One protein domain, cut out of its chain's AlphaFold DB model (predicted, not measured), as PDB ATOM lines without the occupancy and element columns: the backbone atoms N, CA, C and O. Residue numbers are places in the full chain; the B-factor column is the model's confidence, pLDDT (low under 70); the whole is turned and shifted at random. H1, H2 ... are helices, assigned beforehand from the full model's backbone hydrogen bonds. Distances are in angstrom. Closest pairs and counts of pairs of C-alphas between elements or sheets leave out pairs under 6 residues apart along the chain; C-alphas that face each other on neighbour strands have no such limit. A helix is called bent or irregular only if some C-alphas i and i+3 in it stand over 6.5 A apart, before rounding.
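AT A GLANCE: This is residues 298 to 404 of the 404 residues of a protein of Bodo saltans (UniProt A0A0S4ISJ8). What is the shape? With little regular structure, long loops join a long helix H1, H2 packed on its residues 302 to 308, and a small touching pair, H3 and H4. What is printed? The printed part has 107 residues, 38 of them in these four helices in chain order, with no named strand: all helix. It is compact, radius of gyration of the C-alphas 14.1 A, spanning 38 by 34 by 29 A.

HOW THE PARTS SIT: What touches H1, residues 298 to 317? H2, residues 351 to 359, forms a helical hairpin with it, closest at the C-alphas of Met 302 and Lys 358, 6.7 A. What else touches? H3, residues 375 to 379, touches H4, residues 391 to 394, closest at the C-alphas of Gly 375 and Met 393, 4.6 A. In H2 and H3 every O i to N i+4 pair is within hydrogen-bond range, in H1 10 of 16.

IN THESE COORDINATES: Where does H1 begin? At C-alpha 298 (18.137, 2.276, -21.867) it begins its 28.8 A; it is only just irregular, C-alphas 304 and 307 being 6.9 A apart. Where does H4 end? It ends at C-alpha 394 (27.304, -6.769, 5.262).

THE WHOLE: Any cut? The printed part has no cut. Where is confidence low? Residues 298 to 307 and 396 to 404 have pLDDT under 70.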
ATOM      1  N   LYS A 298      17.288   2.274 -23.067       63.59
ATOM      2  CA  LYS A 298      18.137   2.276 -21.867       63.59
ATOM      3  C   LYS A 298      17.483   3.015 -20.706       63.59
ATOM      4  O   LYS A 298      17.487   2.486 -19.596       63.59
ATOM      5  N   PHE A 299      16.904   4.192 -20.944       66.44
ATOM      6  CA  PHE A 299      16.121   4.920 -19.951       66.44
ATOM      7  C   PHE A 299      14.896   4.120 -19.518       66.44
ATOM      8  O   PHE A 299      14.681   4.025 -18.322       66.44
ATOM      9  N   MET A 300      14.152   3.469 -20.415       68.56
ATOM     10  CA  MET A 300      13.022   2.621 -20.018       68.56
ATOM     11  C   MET A 300      13.471   1.396 -19.218       68.56
ATOM     12  O   MET A 300      12.903   1.121 -18.168       68.56
ATOM     13  N   ALA A 301      14.536   0.696 -19.619       63.47
ATOM     14  CA  ALA A 301      15.096  -0.416 -18.841       63.47
ATOM     15  C   ALA A 301      15.625   0.035 -17.465       63.47
ATOM     16  O   ALA A 301      15.533  -0.677 -16.466       63.47
ATOM     17  N   MET A 302      16.194   1.234 -17.392       62.19
ATOM     18  CA  MET A 302      16.629   1.888 -16.160       62.19
ATOM     19  C   MET A 302      15.449   2.411 -15.329       62.19
ATOM     20  O   MET A 302      15.466   2.328 -14.105       62.19
ATOM     21  N   HIS A 303      14.383   2.863 -15.975       63.34
ATOM     22  CA  HIS A 303      13.163   3.285 -15.325       63.34
ATOM     23  C   HIS A 303      12.423   2.076 -14.782       63.34
ATOM     24  O   HIS A 303      12.042   2.141 -13.639       63.34
ATOM     25  N   HIS A 304      12.318   0.934 -15.465       61.12
ATOM     26  CA  HIS A 304      11.784  -0.309 -14.882       61.12
ATOM     27  C   HIS A 304      12.579  -0.783 -13.651       61.12
ATOM     28  O   HIS A 304      12.066  -1.516 -12.807       61.12
ATOM     29  N   ARG A 305      13.820  -0.305 -13.503       59.94
ATOM     30  CA  ARG A 305      14.645  -0.429 -12.297       59.94
ATOM     31  C   ARG A 305      14.354   0.658 -11.242       59.94
ATOM     32  O   ARG A 305      15.030   0.661 -10.221       59.94
ATOM     33  N   HIS A 306      13.312   1.486 -11.383       57.84
ATOM     34  CA  HIS A 306      12.782   2.431 -10.375       57.84
ATOM     35  C   HIS A 306      12.481   1.727  -9.047       57.84
ATOM     36  O   HIS A 306      12.551   2.317  -7.973       57.84
ATOM     37  N   GLY A 307      12.190   0.425  -9.116       65.25
ATOM     38  CA  GLY A 307      12.052  -0.440  -7.956       65.25
ATOM     39  C   GLY A 307      13.323  -0.563  -7.119       65.25
ATOM     40  O   GLY A 307      13.231  -1.144  -6.059       65.25
ATOM     41  N   ASN A 308      14.482  -0.032  -7.534       81.00
ATOM     42  CA  ASN A 308      15.726  -0.065  -6.756       81.00
ATOM     43  C   ASN A 308      15.855   1.069  -5.730       81.00
ATOM     44  O   ASN A 308      16.597   0.908  -4.757       81.00
ATOM     45  N   GLY A 309      15.146   2.189  -5.919       86.25
ATOM     46  CA  GLY A 309      15.109   3.270  -4.928       86.25
ATOM     47  C   GLY A 309      14.474   2.795  -3.622       86.25
ATOM     48  O   GLY A 309      15.008   3.031  -2.546       86.25
ATOM     49  N   TRP A 310      13.402   2.005  -3.721       85.06
ATOM     50  CA  TRP A 310      12.661   1.475  -2.574       85.06
ATOM     51  C   TRP A 310      13.469   0.543  -1.653       85.06
ATOM     52  O   TRP A 310      13.531   0.828  -0.464       85.06
ATOM     53  N   PRO A 311      14.118  -0.539  -2.125       85.69
ATOM     54  CA  PRO A 311      14.972  -1.395  -1.306       85.69
ATOM     55  C   PRO A 311      16.154  -0.648  -0.707       85.69
ATOM     56  O   PRO A 311      16.504  -0.905   0.439       85.69
ATOM     57  N   TYR A 312      16.763   0.274  -1.462       90.69
ATOM     58  CA  TYR A 312      17.851   1.093  -0.936       90.69
ATOM     59  C   TYR A 312      17.345   2.020   0.175       90.69
ATOM     60  O   TYR A 312      17.915   2.032   1.262       90.69
ATOM     61  N   GLY A 313      16.218   2.697  -0.051       91.44
ATOM     62  CA  GLY A 313      15.529   3.522   0.935       91.44
ATOM     63  C   GLY A 313      15.109   2.738   2.177       91.44
ATOM     64  O   GLY A 313      15.369   3.188   3.285       91.44
ATOM     65  N   ALA A 314      14.548   1.538   2.017       88.31
ATOM     66  CA  ALA A 314      14.155   0.657   3.117       88.31
ATOM     67  C   ALA A 314      15.359   0.133   3.915       88.31
ATOM     68  O   ALA A 314      15.320   0.004   5.133       88.31
ATOM     69  N   MET A 315      16.477  -0.153   3.253       88.88
ATOM     70  CA  MET A 315      17.712  -0.481   3.962       88.88
ATOM     71  C   MET A 315      18.277   0.752   4.688       88.88
ATOM     72  O   MET A 315      18.759   0.621   5.811       88.88
ATOM     73  N   LYS A 316      18.205   1.941   4.079       92.94
ATOM     74  CA  LYS A 316      18.714   3.197   4.646       92.94
ATOM     75  C   LYS A 316      17.856   3.743   5.786       92.94
ATOM     76  O   LYS A 316      18.390   4.342   6.705       92.94
ATOM     77  N   TRP A 317      16.552   3.526   5.771       93.31
ATOM     78  CA  TRP A 317      15.627   4.149   6.719       93.31
ATOM     79  C   TRP A 317      14.742   3.143   7.448       93.31
ATOM     80  O   TRP A 317      13.777   3.543   8.090       93.31
ATOM     81  N   GLY A 318      15.071   1.853   7.389       89.25
ATOM     82  CA  GLY A 318      14.285   0.774   7.980       89.25
ATOM     83  C   GLY A 318      13.070   0.408   7.129       89.25
ATOM     84  O   GLY A 318      12.846   0.956   6.055       89.25
ATOM     85  N   GLU A 319      12.268  -0.553   7.584       82.12
ATOM     86  CA  GLU A 319      11.099  -0.995   6.821       82.12
ATOM     87  C   GLU A 319      10.099   0.155   6.612       82.12
ATOM     88  O   GLU A 319       9.605   0.759   7.566       82.12
ATOM     89  N   ILE A 320       9.803   0.460   5.345       82.50
ATOM     90  CA  ILE A 320       8.956   1.586   4.943       82.50
ATOM     91  C   ILE A 320       7.768   1.053   4.159       82.50
ATOM     92  O   ILE A 320       7.911   0.274   3.218       82.50
ATOM     93  N   ARG A 321       6.580   1.537   4.517       82.88
ATOM     94  CA  ARG A 321       5.368   1.346   3.722       82.88
ATOM     95  C   ARG A 321       5.191   2.531   2.794       82.88
ATOM     96  O   ARG A 321       5.385   3.670   3.210       82.88
ATOM     97  N   GLN A 322       4.748   2.272   1.567       80.94
ATOM     98  CA  GLN A 322       4.560   3.331   0.580       80.94
ATOM     99  C   GLN A 322       3.608   4.435   1.055       80.94
ATOM    100  O   GLN A 322       3.846   5.599   0.776       80.94
ATOM    101  N   SER A 323       2.583   4.096   1.834       85.19
ATOM    102  CA  SER A 323       1.642   5.072   2.391       85.19
ATOM    103  C   SER A 323       2.257   6.038   3.412       85.19
ATOM    104  O   SER A 323       1.612   7.015   3.766       85.19
ATOM    105  N   LEU A 324       3.465   5.760   3.913       87.19
ATOM    106  CA  LEU A 324       4.116   6.520   4.985       87.19
ATOM    107  C   LEU A 324       5.293   7.372   4.487       87.19
ATOM    108  O   LEU A 324       5.971   8.011   5.283       87.19
ATOM    109  N   ILE A 325       5.560   7.421   3.178       86.62
ATOM    110  CA  ILE A 325       6.657   8.253   2.647       86.62
ATOM    111  C   ILE A 325       6.378   9.751   2.726       86.62
ATOM    112  O   ILE A 325       7.280  10.547   2.497       86.62
ATOM    113  N   HIS A 326       5.140  10.148   3.017       87.56
ATOM    114  CA  HIS A 326       4.754  11.544   3.224       87.56
ATOM    115  C   HIS A 326       4.941  11.992   4.678       87.56
ATOM    116  O   HIS A 326       4.812  13.177   4.966       87.56
ATOM    117  N   GLU A 327       5.289  11.070   5.580       90.50
ATOM    118  CA  GLU A 327       5.589  11.399   6.968       90.50
ATOM    119  C   GLU A 327       6.809  12.312   7.062       90.50
ATOM    120  O   GLU A 327       7.788  12.166   6.322       90.50
ATOM    121  N   ARG A 328       6.780  13.242   8.016       90.88
ATOM    122  CA  ARG A 328       7.866  14.210   8.228       90.88
ATOM    123  C   ARG A 328       9.208  13.546   8.569       90.88
ATOM    124  O   ARG A 328      10.268  14.075   8.249       90.88
ATOM    125  N   TYR A 329       9.165  12.371   9.191       94.69
ATOM    126  CA  TYR A 329      10.337  11.603   9.610       94.69
ATOM    127  C   TYR A 329      10.258  10.154   9.110       94.69
ATOM    128  O   TYR A 329       9.157   9.673   8.833       94.69
ATOM    129  N   PRO A 330      11.394   9.431   9.063       94.88
ATOM    130  CA  PRO A 330      11.405   8.005   8.765       94.88
ATOM    131  C   PRO A 330      10.450   7.215   9.682       94.88
ATOM    132  O   PRO A 330      10.591   7.293  10.909       94.88
ATOM    133  N   PRO A 331       9.521   6.410   9.131       92.31
ATOM    134  CA  PRO A 331       8.548   5.649   9.924       92.31
ATOM    135  C   PRO A 331       9.165   4.623  10.883       92.31
ATOM    136  O   PRO A 331       8.545   4.248  11.873       92.31
ATOM    137  N   SER A 332      10.396   4.184  10.617       91.94
ATOM    138  CA  SER A 332      11.168   3.306  11.504       91.94
ATOM    139  C   SER A 332      11.574   3.961  12.829       91.94
ATOM    140  O   SER A 332      12.049   3.276  13.733       91.94
ATOM    141  N   GLY A 333      11.454   5.289  12.936       93.56
ATOM    142  CA  GLY A 333      11.966   6.072  14.056       93.56
ATOM    143  C   GLY A 333      13.478   6.313  14.013       93.56
ATOM    144  O   GLY A 333      14.002   6.988  14.904       93.56
ATOM    145  N   TRP A 334      14.183   5.805  12.995       94.69
ATOM    146  CA  TRP A 334      15.622   6.008  12.846       94.69
ATOM    147  C   TRP A 334      15.954   7.492  12.695       94.69
ATOM    148  O   TRP A 334      15.291   8.233  11.968       94.69
ATOM    149  N   LYS A 335      16.989   7.928  13.419       95.50
ATOM    150  CA  LYS A 335      17.449   9.326  13.438       95.50
ATOM    151  C   LYS A 335      18.655   9.579  12.542       95.50
ATOM    152  O   LYS A 335      19.021  10.727  12.329       95.50
ATOM    153  N   THR A 336      19.237   8.518  12.006       94.88
ATOM    154  CA  THR A 336      20.412   8.532  11.142       94.88
ATOM    155  C   THR A 336      20.243   7.485  10.039       94.88
ATOM    156  O   THR A 336      19.492   6.515  10.224       94.88
ATOM    157  N   PRO A 337      20.924   7.651   8.891       94.31
ATOM    158  CA  PRO A 337      20.939   6.639   7.851       94.31
ATOM    159  C   PRO A 337      21.419   5.293   8.395       94.31
ATOM    160  O   PRO A 337      22.322   5.210   9.225       94.31
ATOM    161  N   PHE A 338      20.783   4.233   7.918       92.88
ATOM    162  CA  PHE A 338      21.001   2.832   8.266       92.88
ATOM    163  C   PHE A 338      20.827   2.481   9.754       92.88
ATOM    164  O   PHE A 338      21.155   1.367  10.160       92.88
ATOM    165  N   GLY A 339      20.315   3.407  10.574       91.31
ATOM    166  CA  GLY A 339      20.167   3.207  12.014       91.31
ATOM    167  C   GLY A 339      21.507   3.105  12.753       91.31
ATOM    168  O   GLY A 339      21.558   2.531  13.839       91.31
ATOM    169  N   ILE A 340      22.585   3.632  12.163       90.88
ATOM    170  CA  ILE A 340      23.940   3.644  12.737       90.88
ATOM    171  C   ILE A 340      24.388   5.078  13.025       90.88
ATOM    172  O   ILE A 340      23.866   6.020  12.433       90.88
ATOM    173  N   ASP A 341      25.351   5.269  13.927       88.75
ATOM    174  CA  ASP A 341      25.898   6.596  14.243       88.75
ATOM    175  C   ASP A 341      26.726   7.144  13.065       88.75
ATOM    176  O   ASP A 341      27.936   6.927  12.974       88.75
ATOM    177  N   MET A 342      26.056   7.811  12.121       90.19
ATOM    178  CA  MET A 342      26.680   8.472  10.978       90.19
ATOM    179  C   MET A 342      26.027   9.828  10.670       90.19
ATOM    180  O   MET A 342      24.819   9.988  10.877       90.19
ATOM    181  N   PRO A 343      26.794  10.805  10.142       93.94
ATOM    182  CA  PRO A 343      26.253  12.104   9.753       93.94
ATOM    183  C   PRO A 343      25.120  11.988   8.726       93.94
ATOM    184  O   PRO A 343      25.199  11.191   7.792       93.94
ATOM    185  N   LEU A 344      24.091  12.834   8.853       96.00
ATOM    186  CA  LEU A 344      22.968  12.885   7.905       96.00
ATOM    187  C   LEU A 344      23.436  13.195   6.478       96.00
ATOM    188  O   LEU A 344      22.917  12.634   5.521       96.00
ATOM    189  N   ASN A 345      24.437  14.064   6.340       95.81
ATOM    190  CA  ASN A 345      24.995  14.480   5.057       95.81
ATOM    191  C   ASN A 345      25.967  13.473   4.428       95.81
ATOM    192  O   ASN A 345      26.477  13.742   3.340       95.81
ATOM    193  N   LEU A 346      26.227  12.335   5.079       95.12
ATOM    194  CA  LEU A 346      27.124  11.312   4.563       95.12
ATOM    195  C   LEU A 346      26.349  10.270   3.754       95.12
ATOM    196  O   LEU A 346      25.437   9.604   4.239       95.12
ATOM    197  N   TRP A 347      26.785  10.077   2.522       95.44
ATOM    198  CA  TRP A 347      26.481   8.923   1.689       95.44
ATOM    199  C   TRP A 347      27.687   8.693   0.783       95.44
ATOM    200  O   TRP A 347      28.432   9.621   0.469       95.44
ATOM    201  N   VAL A 348      27.911   7.442   0.403       95.56
ATOM    202  CA  VAL A 348      29.034   7.054  -0.452       95.56
ATOM    203  C   VAL A 348      28.477   6.190  -1.569       95.56
ATOM    204  O   VAL A 348      27.655   5.301  -1.317       95.56
ATOM    205  N   ILE A 349      28.885   6.493  -2.800       95.25
ATOM    206  CA  ILE A 349      28.517   5.702  -3.972       95.25
ATOM    207  C   ILE A 349      29.131   4.313  -3.849       95.25
ATOM    208  O   ILE A 349      30.340   4.169  -3.690       95.25
ATOM    209  N   ASP A 350      28.286   3.296  -3.970       94.62
ATOM    210  CA  ASP A 350      28.735   1.937  -4.244       94.62
ATOM    211  C   ASP A 350      28.863   1.775  -5.766       94.62
ATOM    212  O   ASP A 350      27.862   1.757  -6.489       94.62
ATOM    213  N   GLU A 351      30.099   1.702  -6.261       94.38
ATOM    214  CA  GLU A 351      30.400   1.605  -7.694       94.38
ATOM    215  C   GLU A 351      29.834   0.327  -8.331       94.38
ATOM    216  O   GLU A 351      29.347   0.371  -9.464       94.38
ATOM    217  N   GLU A 352      29.827  -0.799  -7.609       93.88
ATOM    218  CA  GLU A 352      29.272  -2.065  -8.108       93.88
ATOM    219  C   GLU A 352      27.752  -1.970  -8.232       93.88
ATOM    220  O   GLU A 352      27.170  -2.385  -9.242       93.88
ATOM    221  N   ARG A 353      27.101  -1.353  -7.237       92.06
ATOM    222  CA  ARG A 353      25.670  -1.056  -7.311       92.06
ATOM    223  C   ARG A 353      25.359  -0.088  -8.445       92.06
ATOM    224  O   ARG A 353      24.408  -0.320  -9.188       92.06
ATOM    225  N   MET A 354      26.131   0.985  -8.591       92.50
ATOM    226  CA  MET A 354      25.926   1.976  -9.648       92.50
ATOM    227  C   MET A 354      26.076   1.339 -11.034       92.50
ATOM    228  O   MET A 354      25.243   1.563 -11.917       92.50
ATOM    229  N   ASN A 355      27.064   0.460 -11.215       92.38
ATOM    230  CA  ASN A 355      27.205  -0.321 -12.439       92.38
ATOM    231  C   ASN A 355      25.988  -1.226 -12.686       92.38
ATOM    232  O   ASN A 355      25.473  -1.258 -13.805       92.38
ATOM    233  N   CYS A 356      25.471  -1.898 -11.653       91.00
ATOM    234  CA  CYS A 356      24.241  -2.688 -11.751       91.00
ATOM    235  C   CYS A 356      23.033  -1.833 -12.158       91.00
ATOM    236  O   CYS A 356      22.265  -2.203 -13.050       91.00
ATOM    237  N   LEU A 357      22.873  -0.653 -11.560       88.19
ATOM    238  CA  LEU A 357      21.769   0.256 -11.859       88.19
ATOM    239  C   LEU A 357      21.816   0.793 -13.292       88.19
ATOM    240  O   LEU A 357      20.770   0.966 -13.915       88.19
ATOM    241  N   LYS A 358      23.015   1.016 -13.836       86.62
ATOM    242  CA  LYS A 358      23.210   1.462 -15.220       86.62
ATOM    243  C   LYS A 358      23.058   0.310 -16.213       86.62
ATOM    244  O   LYS A 358      22.252   0.385 -17.141       86.62
ATOM    245  N   THR A 359      23.743  -0.806 -15.979       86.62
ATOM    246  CA  THR A 359      23.943  -1.870 -16.984       86.62
ATOM    247  C   THR A 359      23.103  -3.126 -16.762       86.62
ATOM    248  O   THR A 359      22.871  -3.878 -17.699       86.62
ATOM    249  N   GLY A 360      22.630  -3.349 -15.537       85.44
ATOM    250  CA  GLY A 360      21.973  -4.586 -15.107       85.44
ATOM    251  C   GLY A 360      22.966  -5.631 -14.596       85.44
ATOM    252  O   GLY A 360      22.546  -6.645 -14.051       85.44
ATOM    253  N   ASN A 361      24.269  -5.368 -14.727       88.88
ATOM    254  CA  ASN A 361      25.333  -6.267 -14.307       88.88
ATOM    255  C   ASN A 361      25.905  -5.822 -12.961       88.88
ATOM    256  O   ASN A 361      26.475  -4.738 -12.843       88.88
ATOM    257  N   GLY A 362      25.789  -6.673 -11.950       89.06
ATOM    258  CA  GLY A 362      26.398  -6.450 -10.646       89.06
ATOM    259  C   GLY A 362      25.671  -7.217  -9.547       89.06
ATOM    260  O   GLY A 362      24.853  -8.093  -9.843       89.06
ATOM    261  N   PRO A 363      25.984  -6.925  -8.277       88.75
ATOM    262  CA  PRO A 363      25.420  -7.664  -7.165       88.75
ATOM    263  C   PRO A 363      23.920  -7.386  -7.033       88.75
ATOM    264  O   PRO A 363      23.476  -6.237  -6.993       88.75
ATOM    265  N   LEU A 364      23.135  -8.459  -6.936       87.75
ATOM    266  CA  LEU A 364      21.691  -8.403  -6.742       87.75
ATOM    267  C   LEU A 364      21.320  -8.921  -5.356       87.75
ATOM    268  O   LEU A 364      21.895  -9.887  -4.855       87.75
ATOM    269  N   HIS A 365      20.305  -8.313  -4.756       83.31
ATOM    270  CA  HIS A 365      19.690  -8.827  -3.547       83.31
ATOM    271  C   HIS A 365      18.847 -10.071  -3.903       83.31
ATOM    272  O   HIS A 365      17.958  -9.982  -4.753       83.31
ATOM    273  N   PRO A 366      19.062 -11.232  -3.259       76.50
ATOM    274  CA  PRO A 366      18.576 -12.536  -3.720       76.50
ATOM    275  C   PRO A 366      17.053 -12.670  -3.722       76.50
ATOM    276  O   PRO A 366      16.506 -13.432  -4.512       76.50
ATOM    277  N   ARG A 367      16.350 -11.941  -2.846       74.56
ATOM    278  CA  ARG A 367      14.882 -12.035  -2.739       74.56
ATOM    279  C   ARG A 367      14.141 -11.091  -3.668       74.56
ATOM    280  O   ARG A 367      13.020 -11.379  -4.060       74.56
ATOM    281  N   THR A 368      14.742  -9.948  -3.966       77.69
ATOM    282  CA  THR A 368      14.076  -8.883  -4.723       77.69
ATOM    283  C   THR A 368      14.644  -8.724  -6.129       77.69
ATOM    284  O   THR A 368      14.044  -8.031  -6.940       77.69
ATOM    285  N   ALA A 369      15.793  -9.346  -6.415       83.19
ATOM    286  CA  ALA A 369      16.555  -9.189  -7.653       83.19
ATOM    287  C   ALA A 369      16.900  -7.721  -7.989       83.19
ATOM    288  O   ALA A 369      17.145  -7.376  -9.143       83.19
ATOM    289  N   HIS A 370      16.930  -6.848  -6.977       86.50
ATOM    290  CA  HIS A 370      17.328  -5.445  -7.098       86.50
ATOM    291  C   HIS A 370      18.831  -5.285  -6.849       86.50
ATOM    292  O   HIS A 370      19.404  -6.033  -6.059       86.50
ATOM    293  N   CYS A 371      19.459  -4.303  -7.490       89.62
ATOM    294  CA  CYS A 371      20.858  -3.936  -7.308       89.62
ATOM    295  C   CYS A 371      21.151  -3.651  -5.832       89.62
ATOM    296  O   CYS A 371      20.612  -2.712  -5.233       89.62
ATOM    297  N   TRP A 372      21.987  -4.503  -5.247       90.38
ATOM    298  CA  TRP A 372      22.307  -4.484  -3.829       90.38
ATOM    299  C   TRP A 372      23.357  -3.421  -3.519       90.38
ATOM    300  O   TRP A 372      24.225  -3.152  -4.340       90.38
ATOM    301  N   TYR A 373      23.256  -2.818  -2.334       91.69
ATOM    302  CA  TYR A 373      24.229  -1.865  -1.807       91.69
ATOM    303  C   TYR A 373      25.042  -2.540  -0.709       91.69
ATOM    304  O   TYR A 373      24.494  -2.903   0.336       91.69
ATOM    305  N   ASN A 374      26.346  -2.669  -0.919       91.75
ATOM    306  CA  ASN A 374      27.260  -3.208   0.072       91.75
ATOM    307  C   ASN A 374      27.693  -2.107   1.043       91.75
ATOM    308  O   ASN A 374      28.786  -1.546   0.942       91.75
ATOM    309  N   GLY A 375      26.816  -1.781   1.989       90.62
ATOM    310  CA  GLY A 375      27.063  -0.711   2.948       90.62
ATOM    311  C   GLY A 375      28.272  -0.958   3.851       90.62
ATOM    312  O   GLY A 375      28.978  -0.010   4.178       90.62
ATOM    313  N   PHE A 376      28.572  -2.213   4.195       90.31
ATOM    314  CA  PHE A 376      29.765  -2.552   4.971       90.31
ATOM    315  C   PHE A 376      31.044  -2.216   4.203       90.31
ATOM    316  O   PHE A 376      31.861  -1.444   4.699       90.31
ATOM    317  N   LYS A 377      31.207  -2.735   2.978       92.44
ATOM    318  CA  LYS A 377      32.382  -2.443   2.137       92.44
ATOM    319  C   LYS A 377      32.504  -0.946   1.855       92.44
ATOM    320  O   LYS A 377      33.598  -0.399   1.928       92.44
ATOM    321  N   THR A 378      31.380  -0.305   1.550       93.25
ATOM    322  CA  THR A 378      31.339   1.074   1.055       93.25
ATOM    323  C   THR A 378      31.571   2.104   2.163       93.25
ATOM    324  O   THR A 378      32.267   3.091   1.941       93.25
ATOM    325  N   LEU A 379      31.033   1.886   3.369       93.44
ATOM    326  CA  LEU A 379      31.103   2.868   4.458       93.44
ATOM    327  C   LEU A 379      32.213   2.588   5.480       93.44
ATOM    328  O   LEU A 379      32.630   3.516   6.170       93.44
ATOM    329  N   SER A 380      32.736   1.358   5.577       92.38
ATOM    330  CA  SER A 380      33.840   1.043   6.508       92.38
ATOM    331  C   SER A 380      35.060   1.973   6.386       92.38
ATOM    332  O   SER A 380      35.627   2.298   7.426       92.38
ATOM    333  N   PRO A 381      35.470   2.443   5.187       93.69
ATOM    334  CA  PRO A 381      36.616   3.349   5.061       93.69
ATOM    335  C   PRO A 381      36.388   4.762   5.618       93.69
ATOM    336  O   PRO A 381      37.358   5.462   5.891       93.69
ATOM    337  N   VAL A 382      35.131   5.202   5.750       92.56
ATOM    338  CA  VAL A 382      34.777   6.586   6.131       92.56
ATOM    339  C   VAL A 382      34.117   6.693   7.505       92.56
ATOM    340  O   VAL A 382      33.938   7.796   8.019       92.56
ATOM    341  N   LEU A 383      33.746   5.563   8.110       90.56
ATOM    342  CA  LEU A 383      33.168   5.500   9.449       90.56
ATOM    343  C   LEU A 383      34.216   5.108  10.494       90.56
ATOM    344  O   LEU A 383      35.267   4.544  10.190       90.56
ATOM    345  N   LYS A 384      33.924   5.416  11.761       87.38
ATOM    346  CA  LYS A 384      34.827   5.122  12.880       87.38
ATOM    347  C   LYS A 384      35.072   3.615  12.992       87.38
ATOM    348  O   LYS A 384      34.142   2.813  12.875       87.38
ATOM    349  N   THR A 385      36.308   3.224  13.293       86.69
ATOM    350  CA  THR A 385      36.640   1.827  13.601       86.69
ATOM    351  C   THR A 385      35.749   1.308  14.732       86.69
ATOM    352  O   THR A 385      35.539   1.996  15.727       86.69
ATOM    353  N   GLY A 386      35.213   0.095  14.572       83.00
ATOM    354  CA  GLY A 386      34.287  -0.501  15.538       83.00
ATOM    355  C   GLY A 386      32.821  -0.088  15.364       83.00
ATOM    356  O   GLY A 386      31.988  -0.540  16.147       83.00
ATOM    357  N   THR A 387      32.483   0.712  14.340       88.75
ATOM    358  CA  THR A 387      31.080   0.967  13.975       88.75
ATOM    359  C   THR A 387      30.365  -0.359  13.730       88.75
ATOM    360  O   THR A 387      30.817  -1.198  12.947       88.75
ATOM    361  N   TRP A 388      29.245  -0.561  14.419       88.31
ATOM    362  CA  TRP A 388      28.403  -1.726  14.200       88.31
ATOM    363  C   TRP A 388      27.606  -1.555  12.904       88.31
ATOM    364  O   TRP A 388      26.979  -0.521  12.689       88.31
ATOM    365  N   PHE A 389      27.604  -2.593  12.069       86.81
ATOM    366  CA  PHE A 389      26.811  -2.641  10.844       86.81
ATOM    367  C   PHE A 389      25.684  -3.677  10.978       86.81
ATOM    368  O   PHE A 389      25.971  -4.823  11.360       86.81
ATOM    369  N   PRO A 390      24.438  -3.324  10.613       83.56
ATOM    370  CA  PRO A 390      23.355  -4.280  10.421       83.56
ATOM    371  C   PRO A 390      23.727  -5.372   9.412       83.56
ATOM    372  O   PRO A 390      24.448  -5.123   8.444       83.56
ATOM    373  N   GLU A 391      23.187  -6.578   9.590       80.12
ATOM    374  CA  GLU A 391      23.516  -7.714   8.716       80.12
ATOM    375  C   GLU A 391      23.133  -7.464   7.251       80.12
ATOM    376  O   GLU A 391      23.886  -7.808   6.342       80.12
ATOM    377  N   CYS A 392      22.024  -6.755   7.014       76.81
ATOM    378  CA  CYS A 392      21.582  -6.376   5.671       76.81
ATOM    379  C   CYS A 392      22.569  -5.476   4.903       76.81
ATOM    380  O   CYS A 392      22.458  -5.374   3.682       76.81
ATOM    381  N   MET A 393      23.534  -4.845   5.588       85.75
ATOM    382  CA  MET A 393      24.590  -4.038   4.965       85.75
ATOM    383  C   MET A 393      25.877  -4.821   4.702       85.75
ATOM    384  O   MET A 393      26.682  -4.392   3.878       85.75
ATOM    385  N   LYS A 394      26.103  -5.931   5.415       83.19
ATOM    386  CA  LYS A 394      27.304  -6.769   5.262       83.19
ATOM    387  C   LYS A 394      27.151  -7.782   4.149       83.19
ATOM    388  O   LYS A 394      28.125  -8.140   3.493       83.19
ATOM    389  N   ASN A 395      25.927  -8.260   3.971       74.75
ATOM    390  CA  ASN A 395      25.644  -9.379   3.108       74.75
ATOM    391  C   ASN A 395      24.279  -9.174   2.433       74.75
ATOM    392  O   ASN A 395      23.319  -8.811   3.121       74.75
ATOM    393  N   PRO A 396      24.129  -9.441   1.119       66.50
ATOM    394  CA  PRO A 396      22.804  -9.524   0.512       66.50
ATOM    395  C   PRO A 396      21.954 -10.651   1.133       66.50
ATOM    396  O   PRO A 396      20.742 -10.682   0.919       66.50
ATOM    397  N   TYR A 397      22.569 -11.556   1.908       58.97
ATOM    398  CA  TYR A 397      21.936 -12.608   2.702       58.97
ATOM    399  C   TYR A 397      21.773 -12.222   4.185       58.97
ATOM    400  O   TYR A 397      22.616 -12.585   5.004       58.97
ATOM    401  N   PRO A 398      20.673 -11.572   4.597       51.31
ATOM    402  CA  PRO A 398      20.264 -11.624   5.987       51.31
ATOM    403  C   PRO A 398      19.114 -12.629   6.145       51.31
ATOM    404  O   PRO A 398      17.987 -12.372   5.717       51.31
ATOM    405  N   ASP A 399      19.355 -13.713   6.888       47.44
ATOM    406  CA  ASP A 399      18.297 -14.530   7.518       47.44
ATOM    407  C   ASP A 399      17.366 -13.688   8.431       47.44
ATOM    408  O   ASP A 399      16.324 -14.154   8.894       47.44
ATOM    409  N   ALA A 400      17.728 -12.423   8.681       41.09
ATOM    410  CA  ALA A 400      17.106 -11.505   9.628       41.09
ATOM    411  C   ALA A 400      15.832 -10.789   9.138       41.09
ATOM    412  O   ALA A 400      15.190 -10.109   9.930       41.09
ATOM    413  N   PHE A 401      15.412 -10.950   7.882       43.00
ATOM    414  CA  PHE A 401      14.129 -10.412   7.404       43.00
ATOM    415  C   PHE A 401      13.152 -11.553   7.115       43.00
ATOM    416  O   PHE A 401      12.705 -11.732   5.983       43.00
ATOM    417  N   LYS A 402      12.817 -12.359   8.127       35.94
ATOM    418  CA  LYS A 402      11.567 -13.123   8.064       35.94
ATOM    419  C   LYS A 402      10.422 -12.116   8.226       35.94
ATOM    420  O   LYS A 402      10.397 -11.458   9.267       35.94
ATOM    421  N   PRO A 403       9.511 -11.957   7.247       35.53
ATOM    422  CA  PRO A 403       8.273 -11.233   7.510       35.53
ATOM    423  C   PRO A 403       7.584 -11.925   8.694       35.53
ATOM    424  O   PRO A 403       7.476 -13.155   8.701       35.53
ATOM    425  N   ARG A 404       7.223 -11.157   9.721       34.50
ATOM    426  CA  ARG A 404       6.252 -11.614  10.719       34.50
ATOM    427  C   ARG A 404       4.853 -11.346  10.203       34.50
ATOM    428  O   ARG A 404       4.661 -10.252   9.628       34.50
TER     429      ARG A 404